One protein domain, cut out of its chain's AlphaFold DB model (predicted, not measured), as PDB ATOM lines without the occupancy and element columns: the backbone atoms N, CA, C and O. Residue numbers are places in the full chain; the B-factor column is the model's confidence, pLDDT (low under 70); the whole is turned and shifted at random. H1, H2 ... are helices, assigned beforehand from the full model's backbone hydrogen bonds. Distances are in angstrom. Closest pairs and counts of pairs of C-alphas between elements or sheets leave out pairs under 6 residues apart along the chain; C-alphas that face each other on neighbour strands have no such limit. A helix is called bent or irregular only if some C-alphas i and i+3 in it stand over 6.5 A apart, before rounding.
ATOM      1  N   VAL A  55      51.097  26.764  89.953       92.06
ATOM      2  CA  VAL A  55      51.591  25.977  91.100       92.06
ATOM      3  C   VAL A  55      52.335  26.831  92.129       92.06
ATOM      4  O   VAL A  55      52.212  26.601  93.331       92.06
ATOM      5  N   SER A  56      53.138  27.805  91.687       93.81
ATOM      6  CA  SER A  56      53.908  28.671  92.591       93.81
ATOM      7  C   SER A  56      53.014  29.512  93.505       93.81
ATOM      8  O   SER A  56      53.408  29.792  94.637       93.81
ATOM      9  N   ILE A  57      51.812  29.851  93.039       93.81
ATOM     10  CA  ILE A  57      50.827  30.673  93.741       93.81
ATOM     11  C   ILE A  57      50.132  29.852  94.836       93.81
ATOM     12  O   ILE A  57      49.961  30.332  95.957       93.81
ATOM     13  N   TYR A  58      49.794  28.591  94.551       95.12
ATOM     14  CA  TYR A  58      49.093  27.712  95.497       95.12
ATOM     15  C   TYR A  58      50.019  26.977  96.473       95.12
ATOM     16  O   TYR A  58      49.592  26.569  97.556       95.12
ATOM     17  N   ARG A  59      51.311  26.849  96.145       94.88
ATOM     18  CA  ARG A  59      52.306  26.140  96.969       94.88
ATOM     19  C   ARG A  59      52.329  26.556  98.451       94.88
ATOM     20  O   ARG A  59      52.447  25.655  99.279       94.88
ATOM     21  N   PRO A  60      52.212  27.844  98.836       96.06
ATOM     22  CA  PRO A  60      52.166  28.228 100.249       96.06
ATOM     23  C   PRO A  60      50.971  27.630 101.006       96.06
ATOM     24  O   PRO A  60      51.122  27.212 102.155       96.06
ATOM     25  N   TYR A  61      49.802  27.535 100.365       96.06
ATOM     26  CA  TYR A  61      48.611  26.903 100.943       96.06
ATOM     27  C   TYR A  61      48.819  25.399 101.072       96.06
ATOM     28  O   TYR A  61      48.631  24.829 102.145       96.06
ATOM     29  N   TRP A  62      49.319  24.761 100.018       96.81
ATOM     30  CA  TRP A  62      49.616  23.332 100.047       96.81
ATOM     31  C   TRP A  62      50.660  22.973 101.112       96.81
ATOM     32  O   TRP A  62      50.510  21.985 101.826       96.81
ATOM     33  N   HIS A  63      51.676  23.805 101.325       96.69
ATOM     34  CA  HIS A  63      52.649  23.550 102.384       96.69
ATOM     35  C   HIS A  63      52.015  23.577 103.789       96.69
ATOM     36  O   HIS A  63      52.353  22.750 104.636       96.69
ATOM     37  N   ARG A  64      51.034  24.463 104.028       96.31
ATOM     38  CA  ARG A  64      50.244  24.482 105.277       96.31
ATOM     39  C   ARG A  64      49.395  23.215 105.447       96.31
ATOM     40  O   ARG A  64      49.179  22.778 106.576       96.31
ATOM     41  N   ALA A  65      48.943  22.615 104.347       97.12
ATOM     42  CA  ALA A  65      48.116  21.410 104.348       97.12
ATOM     43  C   ALA A  65      48.891  20.114 104.628       97.12
ATOM     44  O   ALA A  65      48.288  19.147 105.093       97.12
ATOM     45  N   THR A  66      50.207  20.074 104.384       96.38
ATOM     46  CA  THR A  66      51.011  18.837 104.416       96.38
ATOM     47  C   THR A  66      50.804  18.015 105.692       96.38
ATOM     48  O   THR A  66      50.556  16.812 105.618       96.38
ATOM     49  N   ASN A  67      50.840  18.645 106.869       96.94
ATOM     50  CA  ASN A  67      50.646  17.926 108.133       96.94
ATOM     51  C   ASN A  67      49.214  17.403 108.300       96.94
ATOM     52  O   ASN A  67      49.025  16.295 108.796       96.94
ATOM     53  N   GLN A  68      48.209  18.162 107.859       97.88
ATOM     54  CA  GLN A  68      46.809  17.751 107.973       97.88
ATOM     55  C   GLN A  68      46.496  16.582 107.044       97.88
ATOM     56  O   GLN A  68      45.830  15.639 107.453       97.88
ATOM     57  N   LEU A  69      47.065  16.561 105.836       96.56
ATOM     58  CA  LEU A  69      46.953  15.409 104.938       96.56
ATOM     59  C   LEU A  69      47.573  14.148 105.544       96.56
ATOM     60  O   LEU A  69      46.995  13.068 105.457       96.56
ATOM     61  N   ARG A  70      48.719  14.272 106.226       96.50
ATOM     62  CA  ARG A  70      49.310  13.139 106.958       96.50
ATOM     63  C   ARG A  70      48.393  12.648 108.075       96.50
ATOM     64  O   ARG A  70      48.272  11.438 108.258       96.50
ATOM     65  N   LEU A  71      47.720  13.558 108.778       97.00
ATOM     66  CA  LEU A  71      46.719  13.200 109.781       97.00
ATOM     67  C   LEU A  71      45.478  12.555 109.155       97.00
ATOM     68  O   LEU A  71      45.009  11.576 109.717       97.00
ATOM     69  N   LEU A  72      44.995  13.004 107.990       96.31
ATOM     70  CA  LEU A  72      43.897  12.337 107.272       96.31
ATOM     71  C   LEU A  72      44.229  10.886 106.914       96.31
ATOM     72  O   LEU A  72      43.365  10.017 107.025       96.31
ATOM     73  N   LEU A  73      45.470  10.632 106.497       96.06
ATOM     74  CA  LEU A  73      45.912   9.318 106.034       96.06
ATOM     75  C   LEU A  73      46.229   8.348 107.181       96.06
ATOM     76  O   LEU A  73      45.903   7.168 107.085       96.06
ATOM     77  N   TRP A  74      46.863   8.834 108.252       95.81
ATOM     78  CA  TRP A  74      47.445   7.980 109.300       95.81
ATOM     79  C   TRP A  74      47.012   8.321 110.728       95.81
ATOM     80  O   TRP A  74      47.362   7.606 111.667       95.81
ATOM     81  N   GLY A  75      46.287   9.419 110.922       94.00
ATOM     82  CA  GLY A  75      45.785   9.826 112.227       94.00
ATOM     83  C   GLY A  75      44.696   8.892 112.755       94.00
ATOM     84  O   GLY A  75      44.076   8.120 112.024       94.00
ATOM     85  N   ASN A  76      44.433   8.991 114.057       92.81
ATOM     86  CA  ASN A  76      43.224   8.411 114.638       92.81
ATOM     87  C   ASN A  76      41.980   9.215 114.217       92.81
ATOM     88  O   ASN A  76      42.094  10.293 113.637       92.81
ATOM     89  N   ASP A  77      40.787   8.712 114.537       92.62
ATOM     90  CA  ASP A  77      39.528   9.304 114.060       92.62
ATOM     91  C   ASP A  77      39.365  10.764 114.491       92.62
ATOM     92  O   ASP A  77      38.979  11.606 113.685       92.62
ATOM     93  N   GLN A  78      39.750  11.092 115.727       95.38
ATOM     94  CA  GLN A  78      39.681  12.460 116.235       95.38
ATOM     95  C   GLN A  78      40.618  13.402 115.467       95.38
ATOM     96  O   GLN A  78      40.214  14.502 115.091       95.38
ATOM     97  N   TYR A  79      41.859  12.981 115.212       96.56
ATOM     98  CA  TYR A  79      42.814  13.779 114.443       96.56
ATOM     99  C   TYR A  79      42.411  13.916 112.981       96.56
ATOM    100  O   TYR A  79      42.643  14.966 112.394       96.56
ATOM    101  N   ARG A  80      41.783  12.892 112.403       96.31
ATOM    102  CA  ARG A  80      41.287  12.925 111.026       96.31
ATOM    103  C   ARG A  80      40.140  13.914 110.864       96.31
ATOM    104  O   ARG A  80      40.174  14.713 109.938       96.31
ATOM    105  N   ILE A  81      39.174  13.910 111.783       95.69
ATOM    106  CA  ILE A  81      38.064  14.877 111.778       95.69
ATOM    107  C   ILE A  81      38.609  16.304 111.899       95.69
ATOM    108  O   ILE A  81      38.328  17.142 111.052       95.69
ATOM    109  N   ALA A  82      39.475  16.557 112.886       97.56
ATOM    110  CA  ALA A  82      40.064  17.882 113.072       97.56
ATOM    111  C   ALA A  82      40.908  18.334 111.864       97.56
ATOM    112  O   ALA A  82      40.884  19.505 111.491       97.56
ATOM    113  N   ALA A  83      41.654  17.419 111.242       97.81
ATOM    114  CA  ALA A  83      42.435  17.713 110.046       97.81
ATOM    115  C   ALA A  83      41.546  18.046 108.840       97.81
ATOM    116  O   ALA A  83      41.890  18.954 108.086       97.81
ATOM    117  N   ALA A  84      40.414  17.352 108.675       96.94
ATOM    118  CA  ALA A  84      39.438  17.652 107.631       96.94
ATOM    119  C   ALA A  84      38.878  19.070 107.799       96.94
ATOM    120  O   ALA A  84      38.982  19.862 106.870       96.94
ATOM    121  N   ASP A  85      38.436  19.435 109.008       97.25
ATOM    122  CA  ASP A  85      37.904  20.775 109.301       97.25
ATOM    123  C   ASP A  85      38.923  21.893 108.998       97.25
ATOM    124  O   ASP A  85      38.588  22.955 108.458       97.25
ATOM    125  N   ILE A  86      40.201  21.661 109.329       97.88
ATOM    126  CA  ILE A  86      41.290  22.606 109.039       97.88
ATOM    127  C   ILE A  86      41.522  22.727 107.528       97.88
ATOM    128  O   ILE A  86      41.760  23.831 107.032       97.88
ATOM    129  N   LEU A  87      41.478  21.616 106.792       97.00
ATOM    130  CA  LEU A  87      41.664  21.617 105.341       97.00
ATOM    131  C   LEU A  87      40.480  22.252 104.609       97.00
ATOM    132  O   LEU A  87      40.705  23.009 103.670       97.00
ATOM    133  N   ASP A  88      39.253  22.035 105.072       95.69
ATOM    134  CA  ASP A  88      38.066  22.704 104.536       95.69
ATOM    135  C   ASP A  88      38.133  24.217 104.771       95.69
ATOM    136  O   ASP A  88      37.867  25.010 103.867       95.69
ATOM    137  N   SER A  89      38.601  24.640 105.949       96.75
ATOM    138  CA  SER A  89      38.858  26.058 106.233       96.75
ATOM    139  C   SER A  89      39.926  26.647 105.301       96.75
ATOM    140  O   SER A  89      39.773  27.757 104.793       96.75
ATOM    141  N   LEU A  90      40.994  25.894 105.027       96.88
ATOM    142  CA  LEU A  90      42.041  26.294 104.087       96.88
ATOM    143  C   LEU A  90      41.521  26.371 102.645       96.88
ATOM    144  O   LEU A  90      41.900  27.275 101.906       96.88
ATOM    145  N   ASN A  91      40.644  25.454 102.246       95.25
ATOM    146  CA  ASN A  91      40.006  25.456 100.935       95.25
ATOM    147  C   ASN A  91      39.142  26.703 100.714       95.25
ATOM    148  O   ASN A  91      39.185  27.284  99.631       95.25
ATOM    149  N   ILE A  92      38.447  27.181 101.751       94.38
ATOM    150  CA  ILE A  92      37.736  28.468 101.700       94.38
ATOM    151  C   ILE A  92      38.721  29.616 101.428       94.38
ATOM    152  O   ILE A  92      38.447  30.472 100.586       94.38
ATOM    153  N   GLU A  93      39.881  29.642 102.098       95.25
ATOM    154  CA  GLU A  93      40.914  30.652 101.822       95.25
ATOM    155  C   GLU A  93      41.415  30.575 100.370       95.25
ATOM    156  O   GLU A  93      41.585  31.612  99.724       95.25
ATOM    157  N   ILE A  94      41.638  29.361  99.854       94.25
ATOM    158  CA  ILE A  94      42.086  29.119  98.477       94.25
ATOM    159  C   ILE A  94      41.055  29.645  97.472       94.25
ATOM    160  O   ILE A  94      41.438  30.366  96.555       94.25
ATOM    161  N   ASP A  95      39.765  29.352  97.651       92.00
ATOM    162  CA  ASP A  95      38.709  29.793  96.728       92.00
ATOM    163  C   ASP A  95      38.533  31.319  96.708       92.00
ATOM    164  O   ASP A  95      38.319  31.916  95.644       92.00
ATOM    165  N   VAL A  96      38.674  31.975  97.868       92.38
ATOM    166  CA  VAL A  96      38.669  33.444  97.958       92.38
ATOM    167  C   VAL A  96      39.804  34.036  97.120       92.38
ATOM    168  O   VAL A  96      39.591  35.003  96.388       92.38
ATOM    169  N   GLN A  97      41.000  33.453  97.194       92.06
ATOM    170  CA  GLN A  97      42.149  33.939  96.430       92.06
ATOM    171  C   GLN A  97      42.073  33.581  94.949       92.06
ATOM    172  O   GLN A  97      42.371  34.427  94.112       92.06
ATOM    173  N   ALA A  98      41.616  32.373  94.614       90.00
ATOM    174  CA  ALA A  98      41.387  31.965  93.234       90.00
ATOM    175  C   ALA A  98      40.471  32.975  92.529       90.00
ATOM    176  O   ALA A  98      40.822  33.487  91.471       90.00
ATOM    177  N   SER A  99      39.375  33.370  93.183       88.19
ATOM    178  CA  SER A  99      38.471  34.406  92.669       88.19
ATOM    179  C   SER A  99      39.161  35.767  92.491       88.19
ATOM    180  O   SER A  99      38.906  36.464  91.511       88.19
ATOM    181  N   ALA A 100      40.047  36.159  93.413       90.00
ATOM    182  CA  ALA A 100      40.786  37.423  93.336       90.00
ATOM    183  C   ALA A 100      41.822  37.460  92.197       90.00
ATOM    184  O   ALA A 100      42.141  38.536  91.692       90.00
ATOM    185  N   TRP A 101      42.339  36.298  91.792       89.44
ATOM    186  CA  TRP A 101      43.278  36.148  90.678       89.44
ATOM    187  C   TRP A 101      42.596  35.833  89.341       89.44
ATOM    188  O   TRP A 101      43.291  35.573  88.365       89.44
ATOM    189  N   ASP A 102      41.258  35.863  89.286       88.94
ATOM    190  CA  ASP A 102      40.465  35.435  88.123       88.94
ATOM    191  C   ASP A 102      40.745  33.975  87.712       88.94
ATOM    192  O   ASP A 102      40.629  33.567  86.556       88.94
ATOM    193  N   HIS A 103      41.133  33.152  88.687       86.50
ATOM    194  CA  HIS A 103      41.223  31.709  88.533       86.50
ATOM    195  C   HIS A 103      39.844  31.101  88.819       86.50
ATOM    196  O   HIS A 103      39.127  31.523  89.728       86.50
ATOM    197  N   GLY A 104      39.446  30.084  88.051       83.69
ATOM    198  CA  GLY A 104      38.157  29.424  88.269       83.69
ATOM    199  C   GLY A 104      38.056  28.816  89.674       83.69
ATOM    200  O   GLY A 104      39.028  28.236  90.158       83.69
ATOM    201  N   LEU A 105      36.878  28.901  90.304       85.94
ATOM    202  CA  LEU A 105      36.604  28.256  91.598       85.94
ATOM    203  C   LEU A 105      37.017  26.782  91.585       85.94
ATOM    204  O   LEU A 105      36.822  26.092  90.576       85.94
ATOM    205  N   GLY A 106      37.592  26.319  92.694       84.56
ATOM    206  CA  GLY A 106      38.137  24.971  92.798       84.56
ATOM    207  C   GLY A 106      39.565  24.804  92.268       84.56
ATOM    208  O   GLY A 106      40.120  23.710  92.367       84.56
ATOM    209  N   THR A 107      40.190  25.844  91.702       88.69
ATOM    210  CA  THR A 107      41.597  25.771  91.270       88.69
ATOM    211  C   THR A 107      42.518  25.759  92.485       88.69
ATOM    212  O   THR A 107      42.472  26.660  93.318       88.69
ATOM    213  N   GLY A 108      43.365  24.733  92.576       87.88
ATOM    214  CA  GLY A 108      44.275  24.533  93.708       87.88
ATOM    215  C   GLY A 108      43.603  24.018  94.984       87.88
ATOM    216  O   GLY A 108      44.288  23.840  95.993       87.88
ATOM    217  N   PHE A 109      42.297  23.752  94.917       91.50
ATOM    218  CA  PHE A 109      41.480  23.170  95.976       91.50
ATOM    219  C   PHE A 109      41.978  21.774  96.341       91.50
ATOM    220  O   PHE A 109      42.365  21.010  95.463       91.50
ATOM    221  N   ILE A 110      41.955  21.436  97.625       92.69
ATOM    222  CA  ILE A 110      42.402  20.148  98.154       92.69
ATOM    223  C   ILE A 110      41.197  19.219  98.276       92.69
ATOM    224  O   ILE A 110      40.221  19.543  98.943       92.69
ATOM    225  N   GLU A 111      41.290  18.039  97.671       89.00
ATOM    226  CA  GLU A 111      40.233  17.019  97.662       89.00
ATOM    227  C   GLU A 111      40.082  16.284  99.020       89.00
ATOM    228  O   GLU A 111      40.429  15.105  99.150       89.00
ATOM    229  N   VAL A 112      39.634  16.989 100.070       92.38
ATOM    230  CA  VAL A 112      39.591  16.512 101.472       92.38
ATOM    231  C   VAL A 112      38.860  15.182 101.612       92.38
ATOM    232  O   VAL A 112      39.367  14.272 102.273       92.38
ATOM    233  N   THR A 113      37.715  15.018 100.952       87.38
ATOM    234  CA  THR A 113      36.928  13.779 101.001       87.38
ATOM    235  C   THR A 113      37.702  12.613 100.395       87.38
ATOM    236  O   THR A 113      37.702  11.512 100.951       87.38
ATOM    237  N   ASN A 114      38.390  12.836  99.272       85.44
ATOM    238  CA  ASN A 114      39.200  11.799  98.634       85.44
ATOM    239  C   ASN A 114      40.402  11.405  99.506       85.44
ATOM    240  O   ASN A 114      40.682  10.214  99.651       85.44
ATOM    241  N   TRP A 115      41.074  12.374 100.135       91.75
ATOM    242  CA  TRP A 115      42.171  12.108 101.076       91.75
ATOM    243  C   TRP A 115      41.696  11.382 102.338       91.75
ATOM    244  O   TRP A 115      42.361  10.454 102.802       91.75
ATOM    245  N   MET A 116      40.525  11.746 102.863       91.19
ATOM    246  CA  MET A 116      39.904  11.060 103.993       91.19
ATOM    247  C   MET A 116      39.605   9.602 103.633       91.19
ATOM    248  O   MET A 116      40.078   8.703 104.327       91.19
ATOM    249  N   LYS A 117      38.929   9.351 102.504       86.44
ATOM    250  CA  LYS A 117      38.650   7.987 102.023       86.44
ATOM    251  C   LYS A 117      39.931   7.185 101.795       86.44
ATOM    252  O   LYS A 117      39.982   6.014 102.155       86.44
ATOM    253  N   ALA A 118      40.983   7.798 101.247       89.31
ATOM    254  CA  ALA A 118      42.283   7.144 101.110       89.31
ATOM    255  C   ALA A 118      42.841   6.699 102.474       89.31
ATOM    256  O   ALA A 118      43.314   5.572 102.598       89.31
ATOM    257  N   GLY A 119      42.708   7.524 103.516       93.81
ATOM    258  CA  GLY A 119      43.058   7.149 104.888       93.81
ATOM    259  C   GLY A 119      42.258   5.960 105.433       93.81
ATOM    260  O   GLY A 119      42.837   5.060 106.043       93.81
ATOM    261  N   ASP A 120      40.950   5.890 105.159       90.50
ATOM    262  CA  ASP A 120      40.130   4.728 105.545       90.50
ATOM    263  C   ASP A 120      40.648   3.450 104.883       90.50
ATOM    264  O   ASP A 120      40.834   2.418 105.532       90.50
ATOM    265  N   GLN A 121      40.959   3.539 103.590       88.81
ATOM    266  CA  GLN A 121      41.485   2.425 102.811       88.81
ATOM    267  C   GLN A 121      42.884   1.997 103.276       88.81
ATOM    268  O   GLN A 121      43.173   0.802 103.291       88.81
ATOM    269  N   LEU A 122      43.734   2.920 103.738       93.06
ATOM    270  CA  LEU A 122      45.032   2.580 104.334       93.06
ATOM    271  C   LEU A 122      44.890   1.824 105.658       93.06
ATOM    272  O   LEU A 122      45.646   0.886 105.907       93.06
ATOM    273  N   ARG A 123      43.902   2.161 106.498       91.69
ATOM    274  CA  ARG A 123      43.630   1.399 107.734       91.69
ATOM    275  C   ARG A 123      43.128  -0.007 107.429       91.69
ATOM    276  O   ARG A 123      43.543  -0.963 108.084       91.69
ATOM    277  N   LEU A 124      42.302  -0.151 106.393       87.06
ATOM    278  CA  LEU A 124      41.936  -1.465 105.868       87.06
ATOM    279  C   LEU A 124      43.153  -2.197 105.292       87.06
ATOM    280  O   LEU A 124      43.286  -3.390 105.516       87.06
ATOM    281  N   ALA A 125      44.094  -1.509 104.644       88.50
ATOM    282  CA  ALA A 125      45.308  -2.141 104.133       88.50
ATOM    283  C   ALA A 125      46.216  -2.663 105.264       88.50
ATOM    284  O   ALA A 125      46.822  -3.723 105.123       88.50
ATOM    285  N   LEU A 126      46.277  -1.974 106.412       91.00
ATOM    286  CA  LEU A 126      46.971  -2.476 107.607       91.00
ATOM    287  C   LEU A 126      46.316  -3.752 108.139       91.00
ATOM    288  O   LEU A 126      47.006  -4.743 108.393       91.00
ATOM    289  N   ARG A 127      44.981  -3.756 108.249       86.81
ATOM    290  CA  ARG A 127      44.214  -4.973 108.545       86.81
ATOM    291  C   ARG A 127      44.563  -6.069 107.544       86.81
ATOM    292  O   ARG A 127      44.823  -7.194 107.956       86.81
ATOM    293  N   ASP A 128      44.592  -5.740 106.258       82.00
ATOM    294  CA  ASP A 128      44.756  -6.725 105.202       82.00
ATOM    295  C   ASP A 128      46.149  -7.358 105.209       82.00
ATOM    296  O   ASP A 128      46.271  -8.568 105.041       82.00
ATOM    297  N   VAL A 129      47.196  -6.593 105.519       85.19
ATOM    298  CA  VAL A 129      48.536  -7.156 105.730       85.19
ATOM    299  C   VAL A 129      48.559  -8.062 106.953       85.19
ATOM    300  O   VAL A 129      49.103  -9.163 106.898       85.19
ATOM    301  N   HIS A 130      47.986  -7.619 108.073       83.94
ATOM    302  CA  HIS A 130      48.049  -8.402 109.298       83.94
ATOM    303  C   HIS A 130      47.213  -9.677 109.230       83.94
ATOM    304  O   HIS A 130      47.628 -10.677 109.809       83.94
ATOM    305  N   ILE A 131      46.062  -9.653 108.563       77.75
ATOM    306  CA  ILE A 131      45.134 -10.785 108.547       77.75
ATOM    307  C   ILE A 131      45.298 -11.644 107.290       77.75
ATOM    308  O   ILE A 131      45.291 -12.864 107.401       77.75
ATOM    309  N   TYR A 132      45.485 -11.026 106.122       72.94
ATOM    310  CA  TYR A 132      45.537 -11.713 104.827       72.94
ATOM    311  C   TYR A 132      46.941 -11.787 104.213       72.94
ATOM    312  O   TYR A 132      47.101 -12.364 103.142       72.94
ATOM    313  N   GLY A 133      47.948 -11.140 104.811       76.00
ATOM    314  CA  GLY A 133      49.272 -11.006 104.195       76.00
ATOM    315  C   GLY A 133      49.274 -10.192 102.894       76.00
ATOM    316  O   GLY A 133      50.264 -10.206 102.169       76.00
ATOM    317  N   SER A 134      48.187  -9.478 102.579       80.44
ATOM    318  CA  SER A 134      48.012  -8.809 101.287       80.44
ATOM    319  C   SER A 134      48.388  -7.333 101.345       80.44
ATOM    320  O   SER A 134      48.002  -6.613 102.263       80.44
ATOM    321  N   THR A 135      49.101  -6.869 100.318       83.12
ATOM    322  CA  THR A 135      49.445  -5.453 100.115       83.12
ATOM    323  C   THR A 135      48.615  -4.785  99.022       83.12
ATOM    324  O   THR A 135      48.800  -3.595  98.782       83.12
ATOM    325  N   ALA A 136      47.709  -5.507  98.355       79.44
ATOM    326  CA  ALA A 136      47.025  -5.016  97.158       79.44
ATOM    327  C   ALA A 136      46.286  -3.690  97.401       79.44
ATOM    328  O   ALA A 136      46.532  -2.718  96.693       79.44
ATOM    329  N   ARG A 137      45.497  -3.599  98.482       83.94
ATOM    330  CA  ARG A 137      44.781  -2.365  98.847       83.94
ATOM    331  C   ARG A 137      45.720  -1.178  99.082       83.94
ATOM    332  O   ARG A 137      45.386  -0.050  98.735       83.94
ATOM    333  N   PHE A 138      46.898  -1.410  99.668       88.50
ATOM    334  CA  PHE A 138      47.893  -0.350  99.850       88.50
ATOM    335  C   PHE A 138      48.421   0.162  98.507       88.50
ATOM    336  O   PHE A 138      48.547   1.370  98.322       88.50
ATOM    337  N   GLU A 139      48.735  -0.749  97.584       82.62
ATOM    338  CA  GLU A 139      49.249  -0.390  96.262       82.62
ATOM    339  C   GLU A 139      48.184   0.381  95.458       82.62
ATOM    340  O   GLU A 139      48.504   1.437  94.920       82.62
ATOM    341  N   ASP A 140      46.912  -0.037  95.513       81.06
ATOM    342  CA  ASP A 140      45.784   0.677  94.890       81.06
ATOM    343  C   ASP A 140      45.625   2.107  95.441       81.06
ATOM    344  O   ASP A 140      45.483   3.071  94.685       81.06
ATOM    345  N   VAL A 141      45.683   2.287  96.769       85.88
ATOM    346  CA  VAL A 141      45.603   3.627  97.382       85.88
ATOM    347  C   VAL A 141      46.814   4.480  97.017       85.88
ATOM    348  O   VAL A 141      46.685   5.687  96.789       85.88
ATOM    349  N   ARG A 142      48.007   3.882  96.963       86.81
ATOM    350  CA  ARG A 142      49.226   4.594  96.577       86.81
ATOM    351  C   ARG A 142      49.126   5.112  95.144       86.81
ATOM    352  O   ARG A 142      49.498   6.262  94.903       86.81
ATOM    353  N   ASP A 143      48.619   4.292  94.231       78.69
ATOM    354  CA  ASP A 143      48.438   4.659  92.830       78.69
ATOM    355  C   ASP A 143      47.353   5.738  92.691       78.69
ATOM    356  O   ASP A 143      47.605   6.766  92.060       78.69
ATOM    357  N   PHE A 144      46.229   5.609  93.406       82.56
ATOM    358  CA  PHE A 144      45.198   6.651  93.489       82.56
ATOM    359  C   PHE A 144      45.770   8.011  93.927       82.56
ATOM    360  O   PHE A 144      45.545   9.033  93.277       82.56
ATOM    361  N   ILE A 145      46.546   8.045  95.016       86.69
ATOM    362  CA  ILE A 145      47.164   9.284  95.516       86.69
ATOM    363  C   ILE A 145      48.158   9.850  94.496       86.69
ATOM    364  O   ILE A 145      48.206  11.062  94.275       86.69
ATOM    365  N   TRP A 146      48.953   8.990  93.857       83.38
ATOM    366  CA  TRP A 146      49.902   9.411  92.830       83.38
ATOM    367  C   TRP A 146      49.206  10.038  91.616       83.38
ATOM    368  O   TRP A 146      49.657  11.080  91.131       83.38
ATOM    369  N   GLU A 147      48.094   9.463  91.159       79.94
ATOM    370  CA  GLU A 147      47.287  10.024  90.074       79.94
ATOM    371  C   GLU A 147      46.761  11.414  90.432       79.94
ATOM    372  O   GLU A 147      46.903  12.340  89.632       79.94
ATOM    373  N   ARG A 148      46.246  11.611  91.654       83.56
ATOM    374  CA  ARG A 148      45.770  12.928  92.117       83.56
ATOM    375  C   ARG A 148      46.875  13.965  92.166       83.56
ATOM    376  O   ARG A 148      46.669  15.090  91.712       83.56
ATOM    377  N   ILE A 149      48.046  13.588  92.680       86.44
ATOM    378  CA  ILE A 149      49.217  14.470  92.710       86.44
ATOM    379  C   ILE A 149      49.589  14.904  91.295       86.44
ATOM    380  O   ILE A 149      49.847  16.082  91.059       86.44
ATOM    381  N   ARG A 150      49.575  13.969  90.343       82.88
ATOM    382  CA  ARG A 150      49.881  14.257  88.944       82.88
ATOM    383  C   ARG A 150      48.835  15.121  88.254       82.88
ATOM    384  O   ARG A 150      49.210  16.036  87.532       82.88
ATOM    385  N   ILE A 151      47.554  14.807  88.427       81.12
ATOM    386  CA  ILE A 151      46.454  15.505  87.755       81.12
ATOM    387  C   ILE A 151      46.363  16.947  88.256       81.12
ATOM    388  O   ILE A 151      46.242  17.863  87.450       81.12
ATOM    389  N   ASN A 152      46.482  17.159  89.568       84.19
ATOM    390  CA  ASN A 152      46.310  18.477  90.179       84.19
ATOM    391  C   ASN A 152      47.621  19.247  90.395       84.19
ATOM    392  O   ASN A 152      47.590  20.355  90.922       84.19
ATOM    393  N   ASN A 153      48.766  18.680  90.005       88.75
ATOM    394  CA  ASN A 153      50.098  19.248  90.240       88.75
ATOM    395  C   ASN A 153      50.392  19.554  91.723       88.75
ATOM    396  O   ASN A 153      51.106  20.510  92.040       88.75
ATOM    397  N   TYR A 154      49.863  18.731  92.633       91.94
ATOM    398  CA  TYR A 154      50.138  18.852  94.064       91.94
ATOM    399  C   TYR A 154      51.619  18.588  94.397       91.94
ATOM    400  O   TYR A 154      52.359  18.002  93.597       91.94
ATOM    401  N   PRO A 155      52.077  18.959  95.607       95.19
ATOM    402  CA  PRO A 155      53.418  18.627  96.066       95.19
ATOM    403  C   PRO A 155      53.688  17.113  96.071       95.19
ATOM    404  O   PRO A 155      52.947  16.325  96.655       95.19
ATOM    405  N   ALA A 156      54.815  16.700  95.486       91.44
ATOM    406  CA  ALA A 156      55.228  15.292  95.454       91.44
ATOM    407  C   ALA A 156      55.477  14.704  96.856       91.44
ATOM    408  O   ALA A 156      55.405  13.489  97.050       91.44
ATOM    409  N   GLU A 157      55.755  15.559  97.842       93.56
ATOM    410  CA  GLU A 157      55.895  15.185  99.250       93.56
ATOM    411  C   GLU A 157      54.590  14.707  99.892       93.56
ATOM    412  O   GLU A 157      54.655  14.194 101.000       93.56
ATOM    413  N   TRP A 158      53.432  14.827  99.235       94.69
ATOM    414  CA  TRP A 158      52.155  14.271  99.709       94.69
ATOM    415  C   TRP A 158      51.966  12.793  99.364       94.69
ATOM    416  O   TRP A 158      51.007  12.165  99.809       94.69
ATOM    417  N   ARG A 159      52.887  12.207  98.589       92.44
ATOM    418  CA  ARG A 159      52.858  10.779  98.258       92.44
ATOM    419  C   ARG A 159      52.837   9.916  99.518       92.44
ATOM    420  O   ARG A 159      53.481  10.243 100.519       92.44
ATOM    421  N   VAL A 160      52.191   8.763  99.429       90.75
ATOM    422  CA  VAL A 160      52.323   7.714 100.440       90.75
ATOM    423  C   VAL A 160      53.465   6.787 100.053       90.75
ATOM    424  O   VAL A 160      53.561   6.331  98.914       90.75
ATOM    425  N   THR A 161      54.365   6.530 100.995       91.25
ATOM    426  CA  THR A 161      55.542   5.694 100.762       91.25
ATOM    427  C   THR A 161      55.394   4.321 101.401       91.25
ATOM    428  O   THR A 161      54.698   4.137 102.398       91.25
ATOM    429  N   ARG A 162      56.110   3.337 100.847       88.69
ATOM    430  CA  ARG A 162      56.184   1.995 101.440       88.69
ATOM    431  C   ARG A 162      56.822   2.020 102.832       88.69
ATOM    432  O   ARG A 162      56.378   1.297 103.706       88.69
ATOM    433  N   GLN A 163      57.794   2.905 103.046       91.81
ATOM    434  CA  GLN A 163      58.454   3.100 104.340       91.81
ATOM    435  C   GLN A 163      57.474   3.580 105.420       91.81
ATOM    436  O   GLN A 163      57.500   3.081 106.541       91.81
ATOM    437  N   GLU A 164      56.580   4.517 105.088       93.38
ATOM    438  CA  GLU A 164      55.515   4.932 106.009       93.38
ATOM    439  C   GLU A 164      54.570   3.770 106.314       93.38
ATOM    440  O   GLU A 164      54.254   3.528 107.473       93.38
ATOM    441  N   PHE A 165      54.168   3.008 105.294       94.06
ATOM    442  CA  PHE A 165      53.305   1.844 105.485       94.06
ATOM    443  C   PHE A 165      53.954   0.765 106.361       94.06
ATOM    444  O   PHE A 165      53.314   0.233 107.262       94.06
ATOM    445  N   GLU A 166      55.243   0.497 106.166       91.88
ATOM    446  CA  GLU A 166      56.046  -0.406 106.997       91.88
ATOM    447  C   GLU A 166      56.075   0.021 108.462       91.88
ATOM    448  O   GLU A 166      55.867  -0.806 109.352       91.88
ATOM    449  N   ALA A 167      56.295   1.311 108.716       93.69
ATOM    450  CA  ALA A 167      56.265   1.855 110.067       93.69
ATOM    451  C   ALA A 167      54.882   1.676 110.715       93.69
ATOM    452  O   ALA A 167      54.795   1.354 111.900       93.69
ATOM    453  N   GLN A 168      53.806   1.824 109.938       95.50
ATOM    454  CA  GLN A 168      52.439   1.623 110.422       95.50
ATOM    455  C   GLN A 168      52.126   0.148 110.695       95.50
ATOM    456  O   GLN A 168      51.563  -0.165 111.736       95.50
ATOM    457  N   ILE A 169      52.574  -0.782 109.846       92.44
ATOM    458  CA  ILE A 169      52.457  -2.228 110.112       92.44
ATOM    459  C   ILE A 169      53.144  -2.583 111.439       92.44
ATOM    460  O   ILE A 169      52.611  -3.345 112.248       92.44
ATOM    461  N   GLN A 170      54.333  -2.028 111.684       92.88
ATOM    462  CA  GLN A 170      55.059  -2.258 112.933       92.88
ATOM    463  C   GLN A 170      54.322  -1.661 114.138       92.88
ATOM    464  O   GLN A 170      54.206  -2.331 115.165       92.88
ATOM    465  N   SER A 171      53.789  -0.442 114.013       92.50
ATOM    466  CA  SER A 171      53.073   0.234 115.101       92.50
ATOM    467  C   SER A 171      51.750  -0.459 115.456       92.50
ATOM    468  O   SER A 171      51.367  -0.477 116.627       92.50
ATOM    469  N   THR A 172      51.080  -1.096 114.489       91.69
ATOM    470  CA  THR A 172      49.790  -1.777 114.698       91.69
ATOM    471  C   THR A 172      49.894  -3.276 114.981       91.69
ATOM    472  O   THR A 172      48.879  -3.918 115.267       91.69
ATOM    473  N   ALA A 173      51.098  -3.855 114.964       89.44
ATOM    474  CA  ALA A 173      51.303  -5.298 115.103       89.44
ATOM    475  C   ALA A 173      50.697  -5.885 116.390       89.44
ATOM    476  O   ALA A 173      50.049  -6.933 116.346       89.44
ATOM    477  N   GLN A 174      50.860  -5.206 117.530       88.62
ATOM    478  CA  GLN A 174      50.309  -5.671 118.808       88.62
ATOM    479  C   GLN A 174      48.777  -5.661 118.806       88.62
ATOM    480  O   GLN A 174      48.158  -6.627 119.257       88.62
ATOM    481  N   PHE A 175      48.168  -4.598 118.274       89.19
ATOM    482  CA  PHE A 175      46.715  -4.468 118.179       89.19
ATOM    483  C   PHE A 175      46.118  -5.624 117.368       89.19
ATOM    484  O   PHE A 175      45.272  -6.360 117.876       89.19
ATOM    485  N   TYR A 176      46.624  -5.861 116.154       84.88
ATOM    486  CA  TYR A 176      46.121  -6.946 115.307       84.88
ATOM    487  C   TYR A 176      46.509  -8.344 115.807       84.88
ATOM    488  O   TYR A 176      45.810  -9.315 115.516       84.88
ATOM    489  N   GLY A 177      47.596  -8.474 116.573       82.06
ATOM    490  CA  GLY A 177      47.943  -9.716 117.269       82.06
ATOM    491  C   GLY A 177      46.946 -10.069 118.379       82.06
ATOM    492  O   GLY A 177      46.599 -11.236 118.560       82.06
ATOM    493  N   THR A 178      46.441  -9.077 119.113       85.12
ATOM    494  CA  THR A 178      45.367  -9.276 120.099       85.12
ATOM    495  C   THR A 178      44.024  -9.520 119.417       85.12
ATOM    496  O   THR A 178      43.372 -10.513 119.727       85.12
ATOM    497  N   TYR A 179      43.674  -8.710 118.415       81.25
ATOM    498  CA  TYR A 179      42.432  -8.845 117.653       81.25
ATOM    499  C   TYR A 179      42.247 -10.252 117.063       81.25
ATOM    500  O   TYR A 179      41.173 -10.837 117.199       81.25
ATOM    501  N   ARG A 180      43.303 -10.836 116.477       74.31
ATOM    502  CA  ARG A 180      43.267 -12.207 115.941       74.31
ATOM    503  C   ARG A 180      42.973 -13.261 117.009       74.31
ATOM    504  O   ARG A 180      42.144 -14.138 116.782       74.31
ATOM    505  N   ARG A 181      43.621 -13.156 118.175       75.50
ATOM    506  CA  ARG A 181      43.428 -14.093 119.296       75.50
ATOM    507  C   ARG A 181      42.015 -14.016 119.870       75.50
ATOM    508  O   ARG A 181      41.423 -15.049 120.158       75.50
ATOM    509  N   GLU A 182      41.485 -12.808 120.027       79.75
ATOM    510  CA  GLU A 182      40.158 -12.579 120.614       79.75
ATOM    511  C   GLU A 182      39.020 -12.996 119.677       79.75
ATOM    512  O   GLU A 182      38.021 -13.544 120.136       79.75
ATOM    513  N   ASN A 183      39.184 -12.799 118.365       68.75
ATOM    514  CA  ASN A 183      38.150 -13.095 117.370       68.75
ATOM    515  C   ASN A 183      38.263 -14.499 116.749       68.75
ATOM    516  O   ASN A 183      37.531 -14.787 115.807       68.75
ATOM    517  N   ARG A 184      39.169 -15.360 117.250       64.69
ATOM    518  CA  ARG A 184      39.411 -16.732 116.749       64.69
ATOM    519  C   ARG A 184      39.508 -16.802 115.220       64.69
ATOM    520  O   ARG A 184      38.941 -17.690 114.592       64.69
ATOM    521  N   MET A 185      40.182 -15.824 114.621       62.44
ATOM    522  CA  MET A 185      40.299 -15.760 113.168       62.44
ATOM    523  C   MET A 185      41.249 -16.852 112.688       62.44
ATOM    524  O   MET A 185      42.425 -16.836 113.049       62.44
ATOM    525  N   ASP A 186      40.729 -17.773 111.880       56.25
ATOM    526  CA  ASP A 186      41.544 -18.727 111.140       56.25
ATOM    527  C   ASP A 186      42.207 -17.999 109.966       56.25
ATOM    528  O   ASP A 186      41.549 -17.579 109.011       56.25
TER     529      ASP A 186
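AT A GLANCE: This is residues 55 to 186 of the 222 residues of an uncharacterized protein of Aspergillus tamarii (UniProt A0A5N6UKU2). H2 and H3, overlapping in part, make a rod, with H1b packed on both, H4 and H5 on H3. The printed part has 132 residues, five named helices, H1 to H5, no named strand: all helix. It is only just compact, close to loose, radius of gyration of the C-alphas 17.0 A, spans 59 by 27 by 18 A.

HOW THE PARTS SIT: H2, residues 77 to 100, forms a hairpin with the hub H3, residues 112 to 132, touching it with residues 80 to 88 alone, closest C-alphas 84 and 112, 6.3 A. H3 forms another with H4, residues 136 to 152, closest C-alphas 125 and 138, 5.3 A. In these three every O i to N i+4 pair is within hydrogen-bond range.

IN THESE COORDINATES: H2 runs 35.0 A, from C-alpha 77 (39.528, 9.304, 114.060) to C-alpha 100 (40.786, 37.423, 93.336). H1, residues 55 to 74, and H5, residues 162 to 182, are bent, C-alphas 64 and 67 being 7.2 A apart, 171 and 174 7.5 A.

THE WHOLE: The printed part has no cut; the H2 to H3 link is long; residues 183 to 186 have pLDDT under 70.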